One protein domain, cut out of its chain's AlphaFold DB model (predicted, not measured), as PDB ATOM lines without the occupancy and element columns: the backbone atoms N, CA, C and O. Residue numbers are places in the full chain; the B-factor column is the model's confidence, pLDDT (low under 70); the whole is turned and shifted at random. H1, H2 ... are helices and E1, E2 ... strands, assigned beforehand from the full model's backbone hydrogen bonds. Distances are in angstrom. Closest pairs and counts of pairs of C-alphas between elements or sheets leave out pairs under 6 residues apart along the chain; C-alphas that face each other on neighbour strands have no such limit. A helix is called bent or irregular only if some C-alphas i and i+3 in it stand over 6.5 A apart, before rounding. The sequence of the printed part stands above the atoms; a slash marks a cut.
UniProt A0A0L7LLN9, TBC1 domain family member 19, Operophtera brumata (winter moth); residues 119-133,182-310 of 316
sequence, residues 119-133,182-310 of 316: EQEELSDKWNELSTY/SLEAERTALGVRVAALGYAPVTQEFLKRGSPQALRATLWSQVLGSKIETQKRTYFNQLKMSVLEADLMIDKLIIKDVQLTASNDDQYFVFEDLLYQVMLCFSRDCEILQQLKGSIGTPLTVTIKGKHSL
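This is residues 119 to 133 and 182 to 310 of the 316 residues of the protein "TBC1 domain family member 19" of Operophtera brumata (winter moth) (UniProt A0A0L7LLN9). Two separate groups of helices are joined by a thin link: a small head where H2, H3 and H4 pack as a triangle, and a larger lobe where H6 and H7 lie side by side, H5 crosses one end of H7, and H1 packs on the far end of H5. Beyond the short H8 a loose tail follows, residues 292 to 310. The printed part has 144 residues with eight named helices and one named strand, in the order H1 H2 H3 H4 H5 E1 H6 H7 H8; its class is mostly helix. It is loose, with a radius of gyration of the C-alphas of 19.5 A, and elongated, spanning 62 by 38 by 30 A.

Find C-alpha 119 at (272.040, 165.477, 209.051); from there H1 runs 15.5 A over residues 119 to 128. After the cut, H2 begins at C-alpha 182, (247.099, 214.673, 205.256), and covers residues 182 to 196 in 21.3 A. Next come H3, residues 200 to 207, 10.3 A, and H4, residues 213 to 223, 15.7 A. H5, residues 230 to 245, is the longest helix by residues and spans 22.8 A. Then read E1, residues 246 to 248, 6.2 A; H6, residues 249 to 261, 18.8 A; and H7, residues 269 to 282, 19.9 A. H8, residues 287 to 291, spans 6.4 A and ends at C-alpha 291, (242.005, 173.379, 217.906). H1, H4 and H7 are irregular: C-alphas 125 and 128 are 7.7 A apart, 214 and 217 are 7.6 A apart, and 270 and 273 are 7.9 A apart.

H1 touches H5 with residues 244 to 245 of H5 alone, at a steep tilt of 44 degrees; the closest C-alphas, of Gln 120 and Leu 244, are 5.3 A apart. H2 and H3 form a helical hairpin, closest at the C-alphas of Val 194 and Thr 203, 6.0 A. H3 and H4 form another, closest at Ala 200 and Val 223, C-alphas 4.8 A apart. H2 touches H4, the same way, at a shallow tilt of 29 degrees; the C-alphas of Ala 195 and Leu 219 are closest, at 6.0 A. H4 and H5 are apart. H5 touches H7 about perpendicular, at 89 degrees, with the C-alphas of Leu 239 and Cys 281 closest, 5.2 A. E1 pairs with no named strand. H6 and H7 form a helical hairpin at 22 degrees, with the C-alphas of Asp 251 and Leu 280 closest, 6.4 A. H8 touches no helix. The O i to N i+4 pairs are each within hydrogen-bond range in H3, H5, H6 and H8, against 5 of 6 in H1, 10 of 11 in H2, 5 of 7 in H4 and 8 of 10 in H7.

The two C-alphas farthest apart, of Ser 182 and His 308, are 66.4 A apart. Residues 134 to 181 are not printed, and C-alphas 133 and 182 are 47.5 A apart across this cut. Of the links printed whole, none is long. Residues 228 to 234, of which 230 to 234 belong to H5, stand free, as do 291 to 296 and 305 to 310. The mean pLDDT of the printed part is 85.9; residue 182 and residues 288 to 310 are under 70.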
ATOM      1  N   GLU A 119     273.126 164.709 209.686       94.12
ATOM      2  CA  GLU A 119     272.040 165.477 209.051       94.12
ATOM      3  C   GLU A 119     271.427 166.483 210.050       94.12
ATOM      4  O   GLU A 119     270.960 167.542 209.639       94.12
ATOM      5  N   GLN A 120     271.414 166.165 211.355       95.75
ATOM      6  CA  GLN A 120     270.932 167.074 212.408       95.75
ATOM      7  C   GLN A 120     271.926 168.209 212.683       95.75
ATOM      8  O   GLN A 120     271.508 169.350 212.869       95.75
ATOM      9  N   GLU A 121     273.224 167.900 212.691       96.00
ATOM     10  CA  GLU A 121     274.309 168.870 212.880       96.00
ATOM     11  C   GLU A 121     274.362 169.873 211.720       96.00
ATOM     12  O   GLU A 121     274.225 171.072 211.961       96.00
ATOM     13  N   GLU A 122     274.404 169.413 210.461       95.50
ATOM     14  CA  GLU A 122     274.408 170.315 209.295       95.50
ATOM     15  C   GLU A 122     273.166 171.230 209.257       95.50
ATOM     16  O   GLU A 122     273.285 172.432 209.010       95.50
ATOM     17  N   LEU A 123     271.976 170.682 209.528       95.69
ATOM     18  CA  LEU A 123     270.723 171.447 209.536       95.69
ATOM     19  C   LEU A 123     270.619 172.410 210.735       95.69
ATOM     20  O   LEU A 123     269.928 173.429 210.658       95.69
ATOM     21  N   SER A 124     271.297 172.107 211.846       96.75
ATOM     22  CA  SER A 124     271.394 172.995 213.008       96.75
ATOM     23  C   SER A 124     272.321 174.177 212.729       96.75
ATOM     24  O   SER A 124     271.936 175.318 213.004       96.75
ATOM     25  N   ASP A 125     273.498 173.915 212.156       96.88
ATOM     26  CA  ASP A 125     274.501 174.933 211.827       96.88
ATOM     27  C   ASP A 125     273.984 175.888 210.742       96.88
ATOM     28  O   ASP A 125     274.046 177.107 210.900       96.88
ATOM     29  N   LYS A 126     273.360 175.345 209.687       96.62
ATOM     30  CA  LYS A 126     272.743 176.127 208.601       96.62
ATOM     31  C   LYS A 126     271.373 176.718 208.943       96.62
ATOM     32  O   LYS A 126     270.735 177.291 208.070       96.62
ATOM     33  N   TRP A 127     270.886 176.625 210.184       96.94
ATOM     34  CA  TRP A 127     269.504 177.010 210.518       96.94
ATOM     35  C   TRP A 127     269.129 178.461 210.163       96.94
ATOM     36  O   TRP A 127     267.960 178.751 209.910       96.94
ATOM     37  N   ASN A 128     270.092 179.385 210.169       96.62
ATOM     38  CA  ASN A 128     269.863 180.794 209.824       96.62
ATOM     39  C   ASN A 128     270.102 181.111 208.335       96.62
ATOM     40  O   ASN A 128     269.825 182.228 207.917       96.62
ATOM     41  N   GLU A 129     270.614 180.142 207.574       95.38
ATOM     42  CA  GLU A 129     271.060 180.242 206.177       95.38
ATOM     43  C   GLU A 129     270.613 178.964 205.425       95.38
ATOM     44  O   GLU A 129     271.391 178.299 204.736       95.38
ATOM     45  N   LEU A 130     269.351 178.566 205.625       94.75
ATOM     46  CA  LEU A 130     268.733 177.358 205.066       94.75
ATOM     47  C   LEU A 130     268.624 177.403 203.532       94.75
ATOM     48  O   LEU A 130     268.598 176.350 202.900       94.75
ATOM     49  N   SER A 131     268.670 178.591 202.930       92.25
ATOM     50  CA  SER A 131     268.917 178.815 201.497       92.25
ATOM     51  C   SER A 131     270.212 178.153 200.990       92.25
ATOM     52  O   SER A 131     270.305 177.755 199.828       92.25
ATOM     53  N   THR A 132     271.201 177.934 201.868       91.75
ATOM     54  CA  THR A 132     272.457 177.214 201.567       91.75
ATOM     55  C   THR A 132     272.386 175.697 201.828       91.75
ATOM     56  O   THR A 132     273.366 174.964 201.619       91.75
ATOM     57  N   TYR A 133     271.242 175.181 202.293       89.81
ATOM     58  CA  TYR A 133     271.043 173.757 202.573       89.81
ATOM     59  C   TYR A 133     270.705 172.984 201.289       89.81
ATOM     60  O   TYR A 133     269.555 172.685 200.971       89.81
ATOM     61  N   SER A 182     247.697 214.307 203.954       59.75
ATOM     62  CA  SER A 182     247.099 214.673 205.256       59.75
ATOM     63  C   SER A 182     246.292 213.512 205.835       59.75
ATOM     64  O   SER A 182     246.491 213.113 206.981       59.75
ATOM     65  N   LEU A 183     245.450 212.889 205.001       71.62
ATOM     66  CA  LEU A 183     244.581 211.788 205.410       71.62
ATOM     67  C   LEU A 183     245.371 210.564 205.893       71.62
ATOM     68  O   LEU A 183     244.946 209.914 206.842       71.62
ATOM     69  N   GLU A 184     246.528 210.253 205.304       79.38
ATOM     70  CA  GLU A 184     247.409 209.172 205.760       79.38
ATOM     71  C   GLU A 184     248.092 209.503 207.097       79.38
ATOM     72  O   GLU A 184     248.153 208.644 207.986       79.38
ATOM     73  N   ALA A 185     248.540 210.747 207.290       82.69
ATOM     74  CA  ALA A 185     249.094 211.206 208.562       82.69
ATOM     75  C   ALA A 185     248.037 211.170 209.683       82.69
ATOM     76  O   ALA A 185     248.274 210.596 210.749       82.69
ATOM     77  N   GLU A 186     246.831 211.682 209.424       86.25
ATOM     78  CA  GLU A 186     245.681 211.632 210.336       86.25
ATOM     79  C   GLU A 186     245.254 210.189 210.645       86.25
ATOM     80  O   GLU A 186     245.024 209.830 211.807       86.25
ATOM     81  N   ARG A 187     245.200 209.327 209.620       89.25
ATOM     82  CA  ARG A 187     244.892 207.893 209.741       89.25
ATOM     83  C   ARG A 187     245.931 207.167 210.591       89.25
ATOM     84  O   ARG A 187     245.557 206.318 211.401       89.25
ATOM     85  N   THR A 188     247.204 207.521 210.451       92.25
ATOM     86  CA  THR A 188     248.307 206.981 211.255       92.25
ATOM     87  C   THR A 188     248.230 207.482 212.699       92.25
ATOM     88  O   THR A 188     248.267 206.673 213.622       92.25
ATOM     89  N   ALA A 189     247.986 208.776 212.926       92.94
ATOM     90  CA  ALA A 189     247.791 209.345 214.264       92.94
ATOM     91  C   ALA A 189     246.531 208.808 214.979       92.94
ATOM     92  O   ALA A 189     246.483 208.728 216.210       92.94
ATOM     93  N   LEU A 190     245.489 208.417 214.239       93.44
ATOM     94  CA  LEU A 190     244.360 207.656 214.779       93.44
ATOM     95  C   LEU A 190     244.746 206.197 215.072       93.44
ATOM     96  O   LEU A 190     244.391 205.681 216.128       93.44
ATOM     97  N   GLY A 191     245.503 205.549 214.184       93.94
ATOM     98  CA  GLY A 191     245.962 204.168 214.355       93.94
ATOM     99  C   GLY A 191     246.872 203.971 215.568       93.94
ATOM    100  O   GLY A 191     246.696 202.999 216.296       93.94
ATOM    101  N   VAL A 192     247.776 204.918 215.850       95.50
ATOM    102  CA  VAL A 192     248.605 204.919 217.072       95.50
ATOM    103  C   VAL A 192     247.724 204.957 218.324       95.50
ATOM    104  O   VAL A 192     247.932 204.174 219.247       95.50
ATOM    105  N   ARG A 193     246.691 205.812 218.340       95.00
ATOM    106  CA  ARG A 193     245.730 205.890 219.455       95.00
ATOM    107  C   ARG A 193     244.912 204.606 219.612       95.00
ATOM    108  O   ARG A 193     244.672 204.190 220.736       95.00
ATOM    109  N   VAL A 194     244.523 203.959 218.512       92.38
ATOM    110  CA  VAL A 194     243.801 202.674 218.539       92.38
ATOM    111  C   VAL A 194     244.688 201.529 219.041       92.38
ATOM    112  O   VAL A 194     244.251 200.767 219.901       92.38
ATOM    113  N   ALA A 195     245.943 201.444 218.590       90.56
ATOM    114  CA  ALA A 195     246.904 200.459 219.092       90.56
ATOM    115  C   ALA A 195     247.162 200.626 220.601       90.56
ATOM    116  O   ALA A 195     247.176 199.646 221.345       90.56
ATOM    117  N   ALA A 196     247.292 201.873 221.069       92.50
ATOM    118  CA  ALA A 196     247.518 202.196 222.479       92.50
ATOM    119  C   ALA A 196     246.364 201.784 223.418       92.50
ATOM    120  O   ALA A 196     246.591 201.636 224.617       92.50
ATOM    121  N   LEU A 197     245.146 201.564 222.902       90.62
ATOM    122  CA  LEU A 197     244.010 201.085 223.702       90.62
ATOM    123  C   LEU A 197     244.077 199.585 224.033       90.62
ATOM    124  O   LEU A 197     243.349 199.132 224.910       90.62
ATOM    125  N   GLY A 198     244.878 198.782 223.322       84.19
ATOM    126  CA  GLY A 198     245.003 197.335 223.557       84.19
ATOM    127  C   GLY A 198     243.772 196.479 223.202       84.19
ATOM    128  O   GLY A 198     243.916 195.292 222.918       84.19
ATOM    129  N   TYR A 199     242.571 197.052 223.081       89.31
ATOM    130  CA  TYR A 199     241.331 196.323 222.785       89.31
ATOM    131  C   TYR A 199     241.210 195.861 221.321       89.31
ATOM    132  O   TYR A 199     240.910 196.655 220.426       89.31
ATOM    133  N   ALA A 200     241.365 194.554 221.081       86.94
ATOM    134  CA  ALA A 200     241.265 193.948 219.748       86.94
ATOM    135  C   ALA A 200     239.988 194.314 218.947       86.94
ATOM    136  O   ALA A 200     240.135 194.606 217.761       86.94
ATOM    137  N   PRO A 201     238.766 194.404 219.527       91.31
ATOM    138  CA  PRO A 201     237.573 194.809 218.771       91.31
ATOM    139  C   PRO A 201     237.646 196.241 218.215       91.31
ATOM    140  O   PRO A 201     237.169 196.504 217.114       91.31
ATOM    141  N   VAL A 202     238.289 197.167 218.938       87.25
ATOM    142  CA  VAL A 202     238.485 198.554 218.477       87.25
ATOM    143  C   VAL A 202     239.470 198.585 217.307       87.25
ATOM    144  O   VAL A 202     239.256 199.299 216.327       87.25
ATOM    145  N   THR A 203     240.511 197.751 217.361       90.31
ATOM    146  CA  THR A 203     241.460 197.590 216.255       90.31
ATOM    147  C   THR A 203     240.834 196.891 215.047       90.31
ATOM    148  O   THR A 203     241.090 197.313 213.922       90.31
ATOM    149  N   GLN A 204     239.947 195.908 215.235       88.62
ATOM    150  CA  GLN A 204     239.157 195.323 214.142       88.62
ATOM    151  C   GLN A 204     238.263 196.375 213.462       88.62
ATOM    152  O   GLN A 204     238.283 196.486 212.237       88.62
ATOM    153  N   GLU A 205     237.532 197.191 214.233       88.12
ATOM    154  CA  GLU A 205     236.694 198.271 213.688       88.12
ATOM    155  C   GLU A 205     237.526 199.299 212.906       88.12
ATOM    156  O   GLU A 205     237.152 199.706 211.806       88.12
ATOM    157  N   PHE A 206     238.704 199.663 213.426       90.06
ATOM    158  CA  PHE A 206     239.661 200.499 212.706       90.06
ATOM    159  C   PHE A 206     240.113 199.836 211.395       90.06
ATOM    160  O   PHE A 206     240.072 200.487 210.349       90.06
ATOM    161  N   LEU A 207     240.521 198.562 211.419       91.12
ATOM    162  CA  LEU A 207     241.090 197.848 210.267       91.12
ATOM    163  C   LEU A 207     240.113 197.652 209.097       91.12
ATOM    164  O   LEU A 207     240.578 197.512 207.965       91.12
ATOM    165  N   LYS A 208     238.790 197.756 209.307       88.62
ATOM    166  CA  LYS A 208     237.786 197.776 208.217       88.62
ATOM    167  C   LYS A 208     238.053 198.840 207.143       88.62
ATOM    168  O   LYS A 208     237.588 198.699 206.018       88.62
ATOM    169  N   ARG A 209     238.796 199.906 207.474       86.12
ATOM    170  CA  ARG A 209     239.221 200.970 206.541       86.12
ATOM    171  C   ARG A 209     240.715 200.884 206.175       86.12
ATOM    172  O   ARG A 209     241.356 201.909 205.952       86.12
ATOM    173  N   GLY A 210     241.282 199.675 206.175       84.06
ATOM    174  CA  GLY A 210     242.681 199.390 205.836       84.06
ATOM    175  C   GLY A 210     243.692 199.770 206.928       84.06
ATOM    176  O   GLY A 210     243.418 200.592 207.800       84.06
ATOM    177  N   SER A 211     244.890 199.178 206.884       88.88
ATOM    178  CA  SER A 211     245.985 199.497 207.817       88.88
ATOM    179  C   SER A 211     247.038 200.397 207.168       88.88
ATOM    180  O   SER A 211     247.602 199.975 206.150       88.88
ATOM    181  N   PRO A 212     247.424 201.525 207.803       92.38
ATOM    182  CA  PRO A 212     248.707 202.178 207.536       92.38
ATOM    183  C   PRO A 212     249.850 201.160 207.589       92.38
ATOM    184  O   PRO A 212     249.808 200.223 208.398       92.38
ATOM    185  N   GLN A 213     250.861 201.322 206.734       88.19
ATOM    186  CA  GLN A 213     251.956 200.354 206.608       88.19
ATOM    187  C   GLN A 213     252.779 200.252 207.898       88.19
ATOM    188  O   GLN A 213     252.932 199.153 208.431       88.19
ATOM    189  N   ALA A 214     253.203 201.390 208.454       91.31
ATOM    190  CA  ALA A 214     254.020 201.459 209.670       91.31
ATOM    191  C   ALA A 214     253.353 200.855 210.925       91.31
ATOM    192  O   ALA A 214     254.043 200.497 211.872       91.31
ATOM    193  N   LEU A 215     252.021 200.720 210.938       93.44
ATOM    194  CA  LEU A 215     251.261 200.179 212.073       93.44
ATOM    195  C   LEU A 215     250.775 198.739 211.853       93.44
ATOM    196  O   LEU A 215     250.191 198.145 212.758       93.44
ATOM    197  N   ARG A 216     250.996 198.168 210.661       93.12
ATOM    198  CA  ARG A 216     250.389 196.896 210.241       93.12
ATOM    199  C   ARG A 216     250.757 195.741 211.168       93.12
ATOM    200  O   ARG A 216     249.863 195.022 211.602       93.12
ATOM    201  N   ALA A 217     252.034 195.613 211.528       91.44
ATOM    202  CA  ALA A 217     252.501 194.582 212.455       91.44
ATOM    203  C   ALA A 217     251.843 194.704 213.844       91.44
ATOM    204  O   ALA A 217     251.326 193.722 214.371       91.44
ATOM    205  N   THR A 218     251.797 195.914 214.411       91.56
ATOM    206  CA  THR A 218     251.218 196.176 215.738       91.56
ATOM    207  C   THR A 218     249.716 195.892 215.774       91.56
ATOM    208  O   THR A 218     249.251 195.162 216.648       91.56
ATOM    209  N   LEU A 219     248.961 196.432 214.810       92.75
ATOM    210  CA  LEU A 219     247.501 196.312 214.769       92.75
ATOM    211  C   LEU A 219     247.064 194.857 214.531       92.75
ATOM    212  O   LEU A 219     246.166 194.370 215.216       92.75
ATOM    213  N   TRP A 220     247.721 194.131 213.619       93.88
ATOM    214  CA  TRP A 220     247.408 192.714 213.401       93.88
ATOM    215  C   TRP A 220     247.871 191.821 214.552       93.88
ATOM    216  O   TRP A 220     247.122 190.928 214.933       93.88
ATOM    217  N   SER A 221     249.029 192.077 215.173       90.44
ATOM    218  CA  SER A 221     249.465 191.291 216.338       90.44
ATOM    219  C   SER A 221     248.498 191.421 217.520       90.44
ATOM    220  O   SER A 221     248.158 190.427 218.162       90.44
ATOM    221  N   GLN A 222     247.972 192.628 217.747       88.12
ATOM    222  CA  GLN A 222     246.934 192.892 218.740       88.12
ATOM    223  C   GLN A 222     245.614 192.161 218.425       88.12
ATOM    224  O   GLN A 222     244.979 191.633 219.335       88.12
ATOM    225  N   VAL A 223     245.198 192.110 217.154       92.25
ATOM    226  CA  VAL A 223     243.953 191.438 216.725       92.25
ATOM    227  C   VAL A 223     244.064 189.914 216.737       92.25
ATOM    228  O   VAL A 223     243.090 189.244 217.070       92.25
ATOM    229  N   LEU A 224     245.237 189.371 216.412       89.31
ATOM    230  CA  LEU A 224     245.521 187.933 216.410       89.31
ATOM    231  C   LEU A 224     245.944 187.397 217.790       89.31
ATOM    232  O   LEU A 224     246.193 186.204 217.929       89.31
ATOM    233  N   GLY A 225     246.099 188.261 218.801       88.88
ATOM    234  CA  GLY A 225     246.636 187.872 220.111       88.88
ATOM    235  C   GLY A 225     248.088 187.371 220.065       88.88
ATOM    236  O   GLY A 225     248.554 186.732 221.011       88.88
ATOM    237  N   SER A 226     248.835 187.660 218.989       87.12
ATOM    238  CA  SER A 226     250.154 187.074 218.700       87.12
ATOM    239  C   SER A 226     251.306 187.686 219.511       87.12
ATOM    240  O   SER A 226     252.460 187.699 219.079       87.12
ATOM    241  N   LYS A 227     251.007 188.192 220.712       84.12
ATOM    242  CA  LYS A 227     252.000 188.729 221.641       84.12
ATOM    243  C   LYS A 227     253.062 187.665 221.923       84.12
ATOM    244  O   LYS A 227     252.738 186.540 222.309       84.12
ATOM    245  N   ILE A 228     254.327 188.035 221.728       87.44
ATOM    246  CA  ILE A 228     255.467 187.153 221.974       87.44
ATOM    247  C   ILE A 228     255.640 187.002 223.488       87.44
ATOM    248  O   ILE A 228     255.889 187.971 224.203       87.44
ATOM    249  N   GLU A 229     255.502 185.769 223.965       90.69
ATOM    250  CA  GLU A 229     255.608 185.374 225.370       90.69
ATOM    251  C   GLU A 229     256.712 184.325 225.528       90.69
ATOM    252  O   GLU A 229     257.042 183.608 224.577       90.69
ATOM    253  N   THR A 230     257.279 184.206 226.729       94.44
ATOM    254  CA  THR A 230     258.390 183.280 226.990       94.44
ATOM    255  C   THR A 230     257.999 181.828 226.709       94.44
ATOM    256  O   THR A 230     258.773 181.119 226.073       94.44
ATOM    257  N   GLN A 231     256.780 181.400 227.075       91.62
ATOM    258  CA  GLN A 231     256.272 180.064 226.737       91.62
ATOM    259  C   GLN A 231     256.242 179.833 225.220       91.62
ATOM    260  O   GLN A 231     256.744 178.815 224.755       91.62
ATOM    261  N   LYS A 232     255.727 180.796 224.441       90.12
ATOM    262  CA  LYS A 232     255.634 180.699 222.972       90.12
ATOM    263  C   LYS A 232     257.018 180.613 222.315       90.12
ATOM    264  O   LYS A 232     257.199 179.855 221.368       90.12
ATOM    265  N   ARG A 233     258.023 181.324 222.850       93.94
ATOM    266  CA  ARG A 233     259.426 181.196 222.405       93.94
ATOM    267  C   ARG A 233     260.005 179.814 222.728       93.94
ATOM    268  O   ARG A 233     260.667 179.230 221.877       93.94
ATOM    269  N   THR A 234     259.749 179.281 223.923       95.50
ATOM    270  CA  THR A 234     260.169 177.917 224.291       95.50
ATOM    271  C   THR A 234     259.494 176.864 223.410       95.50
ATOM    272  O   THR A 234     260.173 175.954 222.946       95.50
ATOM    273  N   TYR A 235     258.202 177.021 223.109       93.88
ATOM    274  CA  TYR A 235     257.465 176.123 222.218       93.88
ATOM    275  C   TYR A 235     258.010 176.159 220.784       93.88
ATOM    276  O   TYR A 235     258.319 175.113 220.225       93.88
ATOM    277  N   PHE A 236     258.265 177.344 220.215       94.94
ATOM    278  CA  PHE A 236     258.911 177.449 218.900       94.94
ATOM    279  C   PHE A 236     260.301 176.786 218.870       94.94
ATOM    280  O   PHE A 236     260.645 176.112 217.902       94.94
ATOM    281  N   ASN A 237     261.084 176.900 219.949       96.56
ATOM    282  CA  ASN A 237     262.358 176.188 220.066       96.56
ATOM    283  C   ASN A 237     262.171 174.659 220.141       96.56
ATOM    284  O   ASN A 237     262.984 173.928 219.581       96.56
ATOM    285  N   GLN A 238     261.110 174.160 220.785       95.94
ATOM    286  CA  GLN A 238     260.760 172.732 220.775       95.94
ATOM    287  C   GLN A 238     260.366 172.266 219.366       95.94
ATOM    288  O   GLN A 238     260.887 171.250 218.910       95.94
ATOM    289  N   LEU A 239     259.550 173.045 218.642       95.94
ATOM    290  CA  LEU A 239     259.229 172.778 217.236       95.94
ATOM    291  C   LEU A 239     260.499 172.742 216.375       95.94
ATOM    292  O   LEU A 239     260.655 171.797 215.606       95.94
ATOM    293  N   LYS A 240     261.458 173.668 216.564       97.50
ATOM    294  CA  LYS A 240     262.781 173.596 215.913       97.50
ATOM    295  C   LYS A 240     263.488 172.270 216.217       97.50
ATOM    296  O   LYS A 240     263.982 171.637 215.291       97.50
ATOM    297  N   MET A 241     263.533 171.817 217.473       97.25
ATOM    298  CA  MET A 241     264.170 170.531 217.794       97.25
ATOM    299  C   MET A 241     263.467 169.348 217.103       97.25
ATOM    300  O   MET A 241     264.146 168.455 216.603       97.25
ATOM    301  N   SER A 242     262.136 169.370 216.976       95.38
ATOM    302  CA  SER A 242     261.381 168.378 216.187       95.38
ATOM    303  C   SER A 242     261.574 168.517 214.669       95.38
ATOM    304  O   SER A 242     261.456 167.524 213.945       95.38
ATOM    305  N   VAL A 243     261.890 169.717 214.166       96.38
ATOM    306  CA  VAL A 243     262.349 169.927 212.784       96.38
ATOM    307  C   VAL A 243     263.745 169.351 212.584       96.38
ATOM    308  O   VAL A 243     263.979 168.831 211.506       96.38
ATOM    309  N   LEU A 244     264.642 169.380 213.577       96.38
ATOM    310  CA  LEU A 244     265.973 168.760 213.483       96.38
ATOM    311  C   LEU A 244     265.906 167.224 213.579       96.38
ATOM    312  O   LEU A 244     266.427 166.539 212.700       96.38
ATOM    313  N   GLU A 245     265.225 166.670 214.587       95.44
ATOM    314  CA  GLU A 245     265.219 165.222 214.862       95.44
ATOM    315  C   GLU A 245     264.527 164.383 213.770       95.44
ATOM    316  O   GLU A 245     265.027 163.317 213.403       95.44
ATOM    317  N   ALA A 246     263.382 164.835 213.250       93.69
ATOM    318  CA  ALA A 246     262.549 164.050 212.337       93.69
ATOM    319  C   ALA A 246     262.594 164.599 210.905       93.69
ATOM    320  O   ALA A 246     262.172 165.731 210.669       93.69
ATOM    321  N   ASP A 247     263.044 163.785 209.945       92.62
ATOM    322  CA  ASP A 247     262.950 164.093 208.516       92.62
ATOM    323  C   ASP A 247     261.585 163.671 207.991       92.62
ATOM    324  O   ASP A 247     261.250 162.483 208.024       92.62
ATOM    325  N   LEU A 248     260.801 164.632 207.507       92.56
ATOM    326  CA  LEU A 248     259.488 164.376 206.925       92.56
ATOM    327  C   LEU A 248     259.509 164.625 205.414       92.56
ATOM    328  O   LEU A 248     260.170 165.540 204.923       92.56
ATOM    329  N   MET A 249     258.705 163.864 204.670       91.56
ATOM    330  CA  MET A 249     258.483 164.094 203.233       91.56
ATOM    331  C   MET A 249     257.987 165.526 202.953       91.56
ATOM    332  O   MET A 249     258.372 166.129 201.952       91.56
ATOM    333  N   ILE A 250     257.192 166.106 203.863       92.06
ATOM    334  CA  ILE A 250     256.704 167.486 203.734       92.06
ATOM    335  C   ILE A 250     257.835 168.525 203.778       92.06
ATOM    336  O   ILE A 250     257.710 169.549 203.118       92.06
ATOM    337  N   ASP A 251     258.965 168.247 204.443       94.44
ATOM    338  CA  ASP A 251     260.117 169.162 204.492       94.44
ATOM    339  C   ASP A 251     260.678 169.399 203.082       94.44
ATOM    340  O   ASP A 251     260.968 170.526 202.693       94.44
ATOM    341  N   LYS A 252     260.780 168.328 202.284       94.69
ATOM    342  CA  LYS A 252     261.300 168.373 200.907       94.69
ATOM    343  C   LYS A 252     260.355 169.123 199.967       94.69
ATOM    344  O   LYS A 252     260.814 169.790 199.045       94.69
ATOM    345  N   LEU A 253     259.048 169.031 200.218       94.44
ATOM    346  CA  LEU A 253     258.022 169.757 199.467       94.44
ATOM    347  C   LEU A 253     257.998 171.243 199.849       94.44
ATOM    348  O   LEU A 253     258.042 172.079 198.957       94.44
ATOM    349  N   ILE A 254     258.038 171.572 201.146       94.81
ATOM    350  CA  ILE A 254     258.164 172.952 201.648       94.81
ATOM    351  C   ILE A 254     259.400 173.628 201.053       94.81
ATOM    352  O   ILE A 254     259.296 174.740 200.540       94.81
ATOM    353  N   ILE A 255     260.558 172.955 201.087       94.44
ATOM    354  CA  ILE A 255     261.794 173.544 200.566       94.44
ATOM    355  C   ILE A 255     261.680 173.773 199.052       94.44
ATOM    356  O   ILE A 255     262.004 174.855 198.572       94.44
ATOM    357  N   LYS A 256     261.135 172.805 198.301       93.12
ATOM    358  CA  LYS A 256     260.939 172.946 196.852       93.12
ATOM    359  C   LYS A 256     259.945 174.052 196.481       93.12
ATOM    360  O   LYS A 256     260.196 174.790 195.532       93.12
ATOM    361  N   ASP A 257     258.842 174.182 197.210       92.19
ATOM    362  CA  ASP A 257     257.823 175.197 196.933       92.19
ATOM    363  C   ASP A 257     258.369 176.612 197.199       92.19
ATOM    364  O   ASP A 257     258.160 177.506 196.378       92.19
ATOM    365  N   VAL A 258     259.144 176.818 198.274       92.94
ATOM    366  CA  VAL A 258     259.825 178.101 198.551       92.94
ATOM    367  C   VAL A 258     260.877 178.414 197.476       92.94
ATOM    368  O   VAL A 258     260.852 179.516 196.928       92.94
ATOM    369  N   GLN A 259     261.705 177.438 197.076       90.94
ATOM    370  CA  GLN A 259     262.671 177.599 195.973       90.94
ATOM    371  C   GLN A 259     262.018 177.991 194.641       90.94
ATOM    372  O   GLN A 259     262.611 178.709 193.840       90.94
ATOM    373  N   LEU A 260     260.797 177.516 194.378       89.44
ATOM    374  CA  LEU A 260     260.065 177.822 193.149       89.44
ATOM    375  C   LEU A 260     259.285 179.144 193.209       89.44
ATOM    376  O   LEU A 260     259.010 179.706 192.152       89.44
ATOM    377  N   THR A 261     258.929 179.642 194.400       89.06
ATOM    378  CA  THR A 261     257.993 180.777 194.557       89.06
ATOM    379  C   THR A 261     258.572 182.028 195.216       89.06
ATOM    380  O   THR A 261     258.128 183.118 194.871       89.06
ATOM    381  N   ALA A 262     259.545 181.907 196.123       87.75
ATOM    382  CA  ALA A 262     260.124 183.038 196.855       87.75
ATOM    383  C   ALA A 262     261.547 183.380 196.387       87.75
ATOM    384  O   ALA A 262     261.856 184.550 196.192       87.75
ATOM    385  N   SER A 263     262.397 182.377 196.140       85.44
ATOM    386  CA  SER A 263     263.800 182.582 195.724       85.44
ATOM    387  C   SER A 263     263.957 183.267 194.362       85.44
ATOM    388  O   SER A 263     264.990 183.870 194.087       85.44
ATOM    389  N   ASN A 264     262.936 183.172 193.502       81.69
ATOM    390  CA  ASN A 264     262.908 183.780 192.164       81.69
ATOM    391  C   ASN A 264     262.097 185.091 192.106       81.69
ATOM    392  O   ASN A 264     261.876 185.611 191.013       81.69
ATOM    393  N   ASP A 265     261.618 185.599 193.245       90.62
ATOM    394  CA  ASP A 265     260.767 186.790 193.344       90.62
ATOM    395  C   ASP A 265     261.540 187.962 193.974       90.62
ATOM    396  O   ASP A 265     262.214 187.806 194.994       90.62
ATOM    397  N   ASP A 266     261.446 189.149 193.366       88.25
ATOM    398  CA  ASP A 266     262.239 190.331 193.728       88.25
ATOM    399  C   ASP A 266     261.831 190.980 195.063       88.25
ATOM    400  O   ASP A 266     262.580 191.793 195.609       88.25
ATOM    401  N   GLN A 267     260.680 190.595 195.619       87.00
ATOM    402  CA  GLN A 267     260.154 191.070 196.900       87.00
ATOM    403  C   GLN A 267     260.339 190.031 198.014       87.00
ATOM    404  O   GLN A 267     260.524 190.416 199.174       87.00
ATOM    405  N   TYR A 268     260.300 188.734 197.687       87.25
ATOM    406  CA  TYR A 268     260.318 187.652 198.680       87.25
ATOM    407  C   TYR A 268     261.671 186.960 198.895       87.25
ATOM    408  O   TYR A 268     261.835 186.362 199.961       87.25
ATOM    409  N   PHE A 269     262.657 187.076 197.993       88.12
ATOM    410  CA  PHE A 269     263.948 186.378 198.150       88.12
ATOM    411  C   PHE A 269     264.664 186.704 199.479       88.12
ATOM    412  O   PHE A 269     265.221 185.819 200.122       88.12
ATOM    413  N   VAL A 270     264.571 187.951 199.961       91.44
ATOM    414  CA  VAL A 270     265.159 188.395 201.247       91.44
ATOM    415  C   VAL A 270     264.519 187.761 202.492       91.44
ATOM    416  O   VAL A 270     264.993 187.982 203.606       91.44
ATOM    417  N   PHE A 271     263.435 187.001 202.325       93.44
ATOM    418  CA  PHE A 271     262.731 186.293 203.394       93.44
ATOM    419  C   PHE A 271     262.810 184.766 203.259       93.44
ATOM    420  O   PHE A 271     262.174 184.075 204.051       93.44
ATOM    421  N   GLU A 272     263.575 184.226 202.304       93.31
ATOM    422  CA  GLU A 272     263.677 182.783 202.043       93.31
ATOM    423  C   GLU A 272     263.995 181.966 203.313       93.31
ATOM    424  O   GLU A 272     263.230 181.072 203.683       93.31
ATOM    425  N   ASP A 273     265.053 182.326 204.044       95.56
ATOM    426  CA  ASP A 273     265.448 181.628 205.276       95.56
ATOM    427  C   ASP A 273     264.359 181.678 206.357       95.56
ATOM    428  O   ASP A 273     264.081 180.684 207.032       95.56
ATOM    429  N   LEU A 274     263.678 182.821 206.479       95.81
ATOM    430  CA  LEU A 274     262.562 183.003 207.407       95.81
ATOM    431  C   LEU A 274     261.347 182.150 207.005       95.81
ATOM    432  O   LEU A 274     260.678 181.597 207.881       95.81
ATOM    433  N   LEU A 275     261.071 182.009 205.705       95.56
ATOM    434  CA  LEU A 275     260.002 181.155 205.191       95.56
ATOM    435  C   LEU A 275     260.277 179.681 205.504       95.56
ATOM    436  O   LEU A 275     259.378 179.013 206.015       95.56
ATOM    437  N   TYR A 276     261.506 179.182 205.306       96.44
ATOM    438  CA  TYR A 276     261.860 177.820 205.726       96.44
ATOM    439  C   TYR A 276     261.680 177.632 207.240       96.44
ATOM    440  O   TYR A 276     261.000 176.694 207.659       96.44
ATOM    441  N   GLN A 277     262.224 178.534 208.069       97.00
ATOM    442  CA  GLN A 277     262.114 178.442 209.532       97.00
ATOM    443  C   GLN A 277     260.656 178.413 210.016       97.00
ATOM    444  O   GLN A 277     260.308 177.613 210.887       97.00
ATOM    445  N   VAL A 278     259.794 179.270 209.455       95.75
ATOM    446  CA  VAL A 278     258.372 179.334 209.817       95.75
ATOM    447  C   VAL A 278     257.625 178.094 209.326       95.75
ATOM    448  O   VAL A 278     256.942 177.453 210.123       95.75
ATOM    449  N   MET A 279     257.765 177.725 208.049       96.00
ATOM    450  CA  MET A 279     256.989 176.637 207.442       96.00
ATOM    451  C   MET A 279     257.387 175.259 207.981       96.00
ATOM    452  O   MET A 279     256.513 174.429 208.246       96.00
ATOM    453  N   LEU A 280     258.683 175.014 208.211       96.12
ATOM    454  CA  LEU A 280     259.148 173.761 208.804       96.12
ATOM    455  C   LEU A 280     258.644 173.620 210.246       96.12
ATOM    456  O   LEU A 280     258.050 172.591 210.566       96.12
ATOM    457  N   CYS A 281     258.782 174.646 211.096       95.88
ATOM    458  CA  CYS A 281     258.247 174.601 212.463       95.88
ATOM    459  C   CYS A 281     256.716 174.464 212.486       95.88
ATOM    460  O   CYS A 281     256.197 173.646 213.241       95.88
ATOM    461  N   PHE A 282     255.994 175.188 211.623       93.25
ATOM    462  CA  PHE A 282     254.536 175.076 211.482       93.25
ATOM    463  C   PHE A 282     254.099 173.650 211.108       93.25
ATOM    464  O   PHE A 282     253.137 173.135 211.665       93.25
ATOM    465  N   SER A 283     254.847 172.958 210.242       91.44
ATOM    466  CA  SER A 283     254.563 171.556 209.887       91.44
ATOM    467  C   SER A 283     254.768 170.544 211.032       91.44
ATOM    468  O   SER A 283     254.432 169.370 210.874       91.44
ATOM    469  N   ARG A 284     255.323 170.977 212.176       90.81
ATOM    470  CA  ARG A 284     255.428 170.195 213.422       90.81
ATOM    471  C   ARG A 284     254.388 170.604 214.479       90.81
ATOM    472  O   ARG A 284     254.308 169.944 215.514       90.81
ATOM    473  N   ASP A 285     253.615 171.669 214.255       89.19
ATOM    474  CA  ASP A 285     252.629 172.173 215.218       89.19
ATOM    475  C   ASP A 285     251.355 171.314 215.207       89.19
ATOM    476  O   ASP A 285     250.505 171.385 214.315       89.19
ATOM    477  N   CYS A 286     251.224 170.482 216.239       80.19
ATOM    478  CA  CYS A 286     250.040 169.662 216.467       80.19
ATOM    479  C   CYS A 286     248.970 170.357 217.330       80.19
ATOM    480  O   CYS A 286     247.862 169.824 217.427       80.19
ATOM    481  N   GLU A 287     249.244 171.508 217.957       77.00
ATOM    482  CA  GLU A 287     248.241 172.217 218.767       77.00
ATOM    483  C   GLU A 287     247.166 172.826 217.859       77.00
ATOM    484  O   GLU A 287     245.969 172.660 218.105       77.00
ATOM    485  N   ILE A 288     247.583 173.418 216.735       68.50
ATOM    486  CA  ILE A 288     246.680 173.939 215.698       68.50
ATOM    487  C   ILE A 288     245.719 172.839 215.208       68.50
ATOM    488  O   ILE A 288     244.518 173.074 215.066       68.50
ATOM    489  N   LEU A 289     246.206 171.605 215.032       65.88
ATOM    490  CA  LEU A 289     245.371 170.458 214.652       65.88
ATOM    491  C   LEU A 289     244.372 170.053 215.750       65.88
ATOM    492  O   LEU A 289     243.267 169.616 215.430       65.88
ATOM    493  N   GLN A 290     244.716 170.213 217.033       69.19
ATOM    494  CA  GLN A 290     243.787 169.966 218.141       69.19
ATOM    495  C   GLN A 290     242.665 171.009 218.186       69.19
ATOM    496  O   GLN A 290     241.504 170.638 218.366       69.19
ATOM    497  N   GLN A 291     242.986 172.287 217.958       66.56
ATOM    498  CA  GLN A 291     242.005 173.379 217.906       66.56
ATOM    499  C   GLN A 291     241.040 173.261 216.706       66.56
ATOM    500  O   GLN A 291     239.932 173.794 216.751       66.56
ATOM    501  N   LEU A 292     241.427 172.531 215.652       62.78
ATOM    502  CA  LEU A 292     240.642 172.331 214.424       62.78
ATOM    503  C   LEU A 292     239.875 170.989 214.375       62.78
ATOM    504  O   LEU A 292     239.203 170.703 213.376       62.78
ATOM    505  N   LYS A 293     239.919 170.177 215.446       61.50
ATOM    506  CA  LYS A 293     239.194 168.894 215.551       61.50
ATOM    507  C   LYS A 293     237.699 169.075 215.244       61.50
ATOM    508  O   LYS A 293     236.991 169.813 215.923       61.50
ATOM    509  N   GLY A 294     237.216 168.379 214.212       59.38
ATOM    510  CA  GLY A 294     235.820 168.425 213.756       59.38
ATOM    511  C   GLY A 294     235.484 169.532 212.746       59.38
ATOM    512  O   GLY A 294     234.383 169.514 212.202       59.38
ATOM    513  N   SER A 295     236.411 170.453 212.453       53.56
ATOM    514  CA  SER A 295     236.256 171.472 211.395       53.56
ATOM    515  C   SER A 295     237.019 171.136 210.105       53.56
ATOM    516  O   SER A 295     236.713 171.683 209.048       53.56
ATOM    517  N   ILE A 296     238.009 170.245 210.192       54.44
ATOM    518  CA  ILE A 296     238.851 169.753 209.091       54.44
ATOM    519  C   ILE A 296     238.889 168.215 209.170       54.44
ATOM    520  O   ILE A 296     238.574 167.641 210.219       54.44
ATOM    521  N   GLY A 297     239.224 167.541 208.065       59.47
ATOM    522  CA  GLY A 297     239.412 166.092 208.030       59.47
ATOM    523  C   GLY A 297     240.630 165.595 208.820       59.47
ATOM    524  O   GLY A 297     241.341 166.352 209.483       59.47
ATOM    525  N   THR A 298     240.839 164.278 208.808       60.00
ATOM    526  CA  THR A 298     241.793 163.613 209.708       60.00
ATOM    527  C   THR A 298     243.243 163.908 209.300       60.00
ATOM    528  O   THR A 298     243.625 163.581 208.174       60.00
ATOM    529  N   PRO A 299     244.092 164.455 210.194       62.03
ATOM    530  CA  PRO A 299     245.484 164.745 209.865       62.03
ATOM    531  C   PRO A 299     246.268 163.468 209.538       62.03
ATOM    532  O   PRO A 299     246.056 162.412 210.139       62.03
ATOM    533  N   LEU A 300     247.207 163.574 208.593       65.69
ATOM    534  CA  LEU A 300     248.048 162.456 208.168       65.69
ATOM    535  C   LEU A 300     249.133 162.163 209.212       65.69
ATOM    536  O   LEU A 300     250.235 162.704 209.154       65.69
ATOM    537  N   THR A 301     248.822 161.286 210.163       66.81
ATOM    538  CA  THR A 301     249.787 160.794 211.150       66.81
ATOM    539  C   THR A 301     250.732 159.755 210.538       66.81
ATOM    540  O   THR A 301     250.332 158.916 209.728       66.81
ATOM    541  N   VAL A 302     252.009 159.801 210.932       66.00
ATOM    542  CA  VAL A 302     253.050 158.870 210.472       66.00
ATOM    543  C   VAL A 302     253.860 158.395 211.675       66.00
ATOM    544  O   VAL A 302     254.471 159.196 212.377       66.00
ATOM    545  N   THR A 303     253.881 157.085 211.926       65.50
ATOM    546  CA  THR A 303     254.665 156.502 213.023       65.50
ATOM    547  C   THR A 303     256.130 156.357 212.619       65.50
ATOM    548  O   THR A 303     256.464 155.514 211.785       65.50
ATOM    549  N   ILE A 304     257.018 157.125 213.251       69.06
ATOM    550  CA  ILE A 304     258.465 156.980 213.059       69.06
ATOM    551  C   ILE A 304     258.948 155.732 213.810       69.06
ATOM    552  O   ILE A 304     258.990 155.702 215.040       69.06
ATOM    553  N   LYS A 305     259.334 154.686 213.075       53.16
ATOM    554  CA  LYS A 305     259.984 153.500 213.653       53.16
ATOM    555  C   LYS A 305     261.464 153.812 213.889       53.16
ATOM    556  O   LYS A 305     262.214 153.916 212.926       53.16
ATOM    557  N   GLY A 306     261.881 153.962 215.148       51.38
ATOM    558  CA  GLY A 306     263.286 154.274 215.460       51.38
ATOM    559  C   GLY A 306     263.698 154.319 216.937       51.38
ATOM    560  O   GLY A 306     264.870 154.102 217.223       51.38
ATOM    561  N   LYS A 307     262.776 154.545 217.887       39.31
ATOM    562  CA  LYS A 307     263.084 154.552 219.330       39.31
ATOM    563  C   LYS A 307     262.211 153.574 220.115       39.31
ATOM    564  O   LYS A 307     260.988 153.621 220.030       39.31
ATOM    565  N   HIS A 308     262.856 152.744 220.932       34.19
ATOM    566  CA  HIS A 308     262.252 152.230 222.161       34.19
ATOM    567  C   HIS A 308     262.467 153.254 223.288       34.19
ATOM    568  O   HIS A 308     263.500 153.920 223.324       34.19
ATOM    569  N   SER A 309     261.535 153.275 224.246       31.00
ATOM    570  CA  SER A 309     261.573 153.981 225.543       31.00
ATOM    571  C   SER A 309     261.561 155.525 225.568       31.00
ATOM    572  O   SER A 309     262.311 156.203 224.876       31.00
ATOM    573  N   LEU A 310     260.745 156.034 226.505       31.75
ATOM    574  CA  LEU A 310     260.777 157.371 227.117       31.75
ATOM    575  C   LEU A 310     260.443 158.586 226.235       31.75
ATOM    576  O   LEU A 310     261.212 159.540 226.154       31.75
TER     577      LEU A 310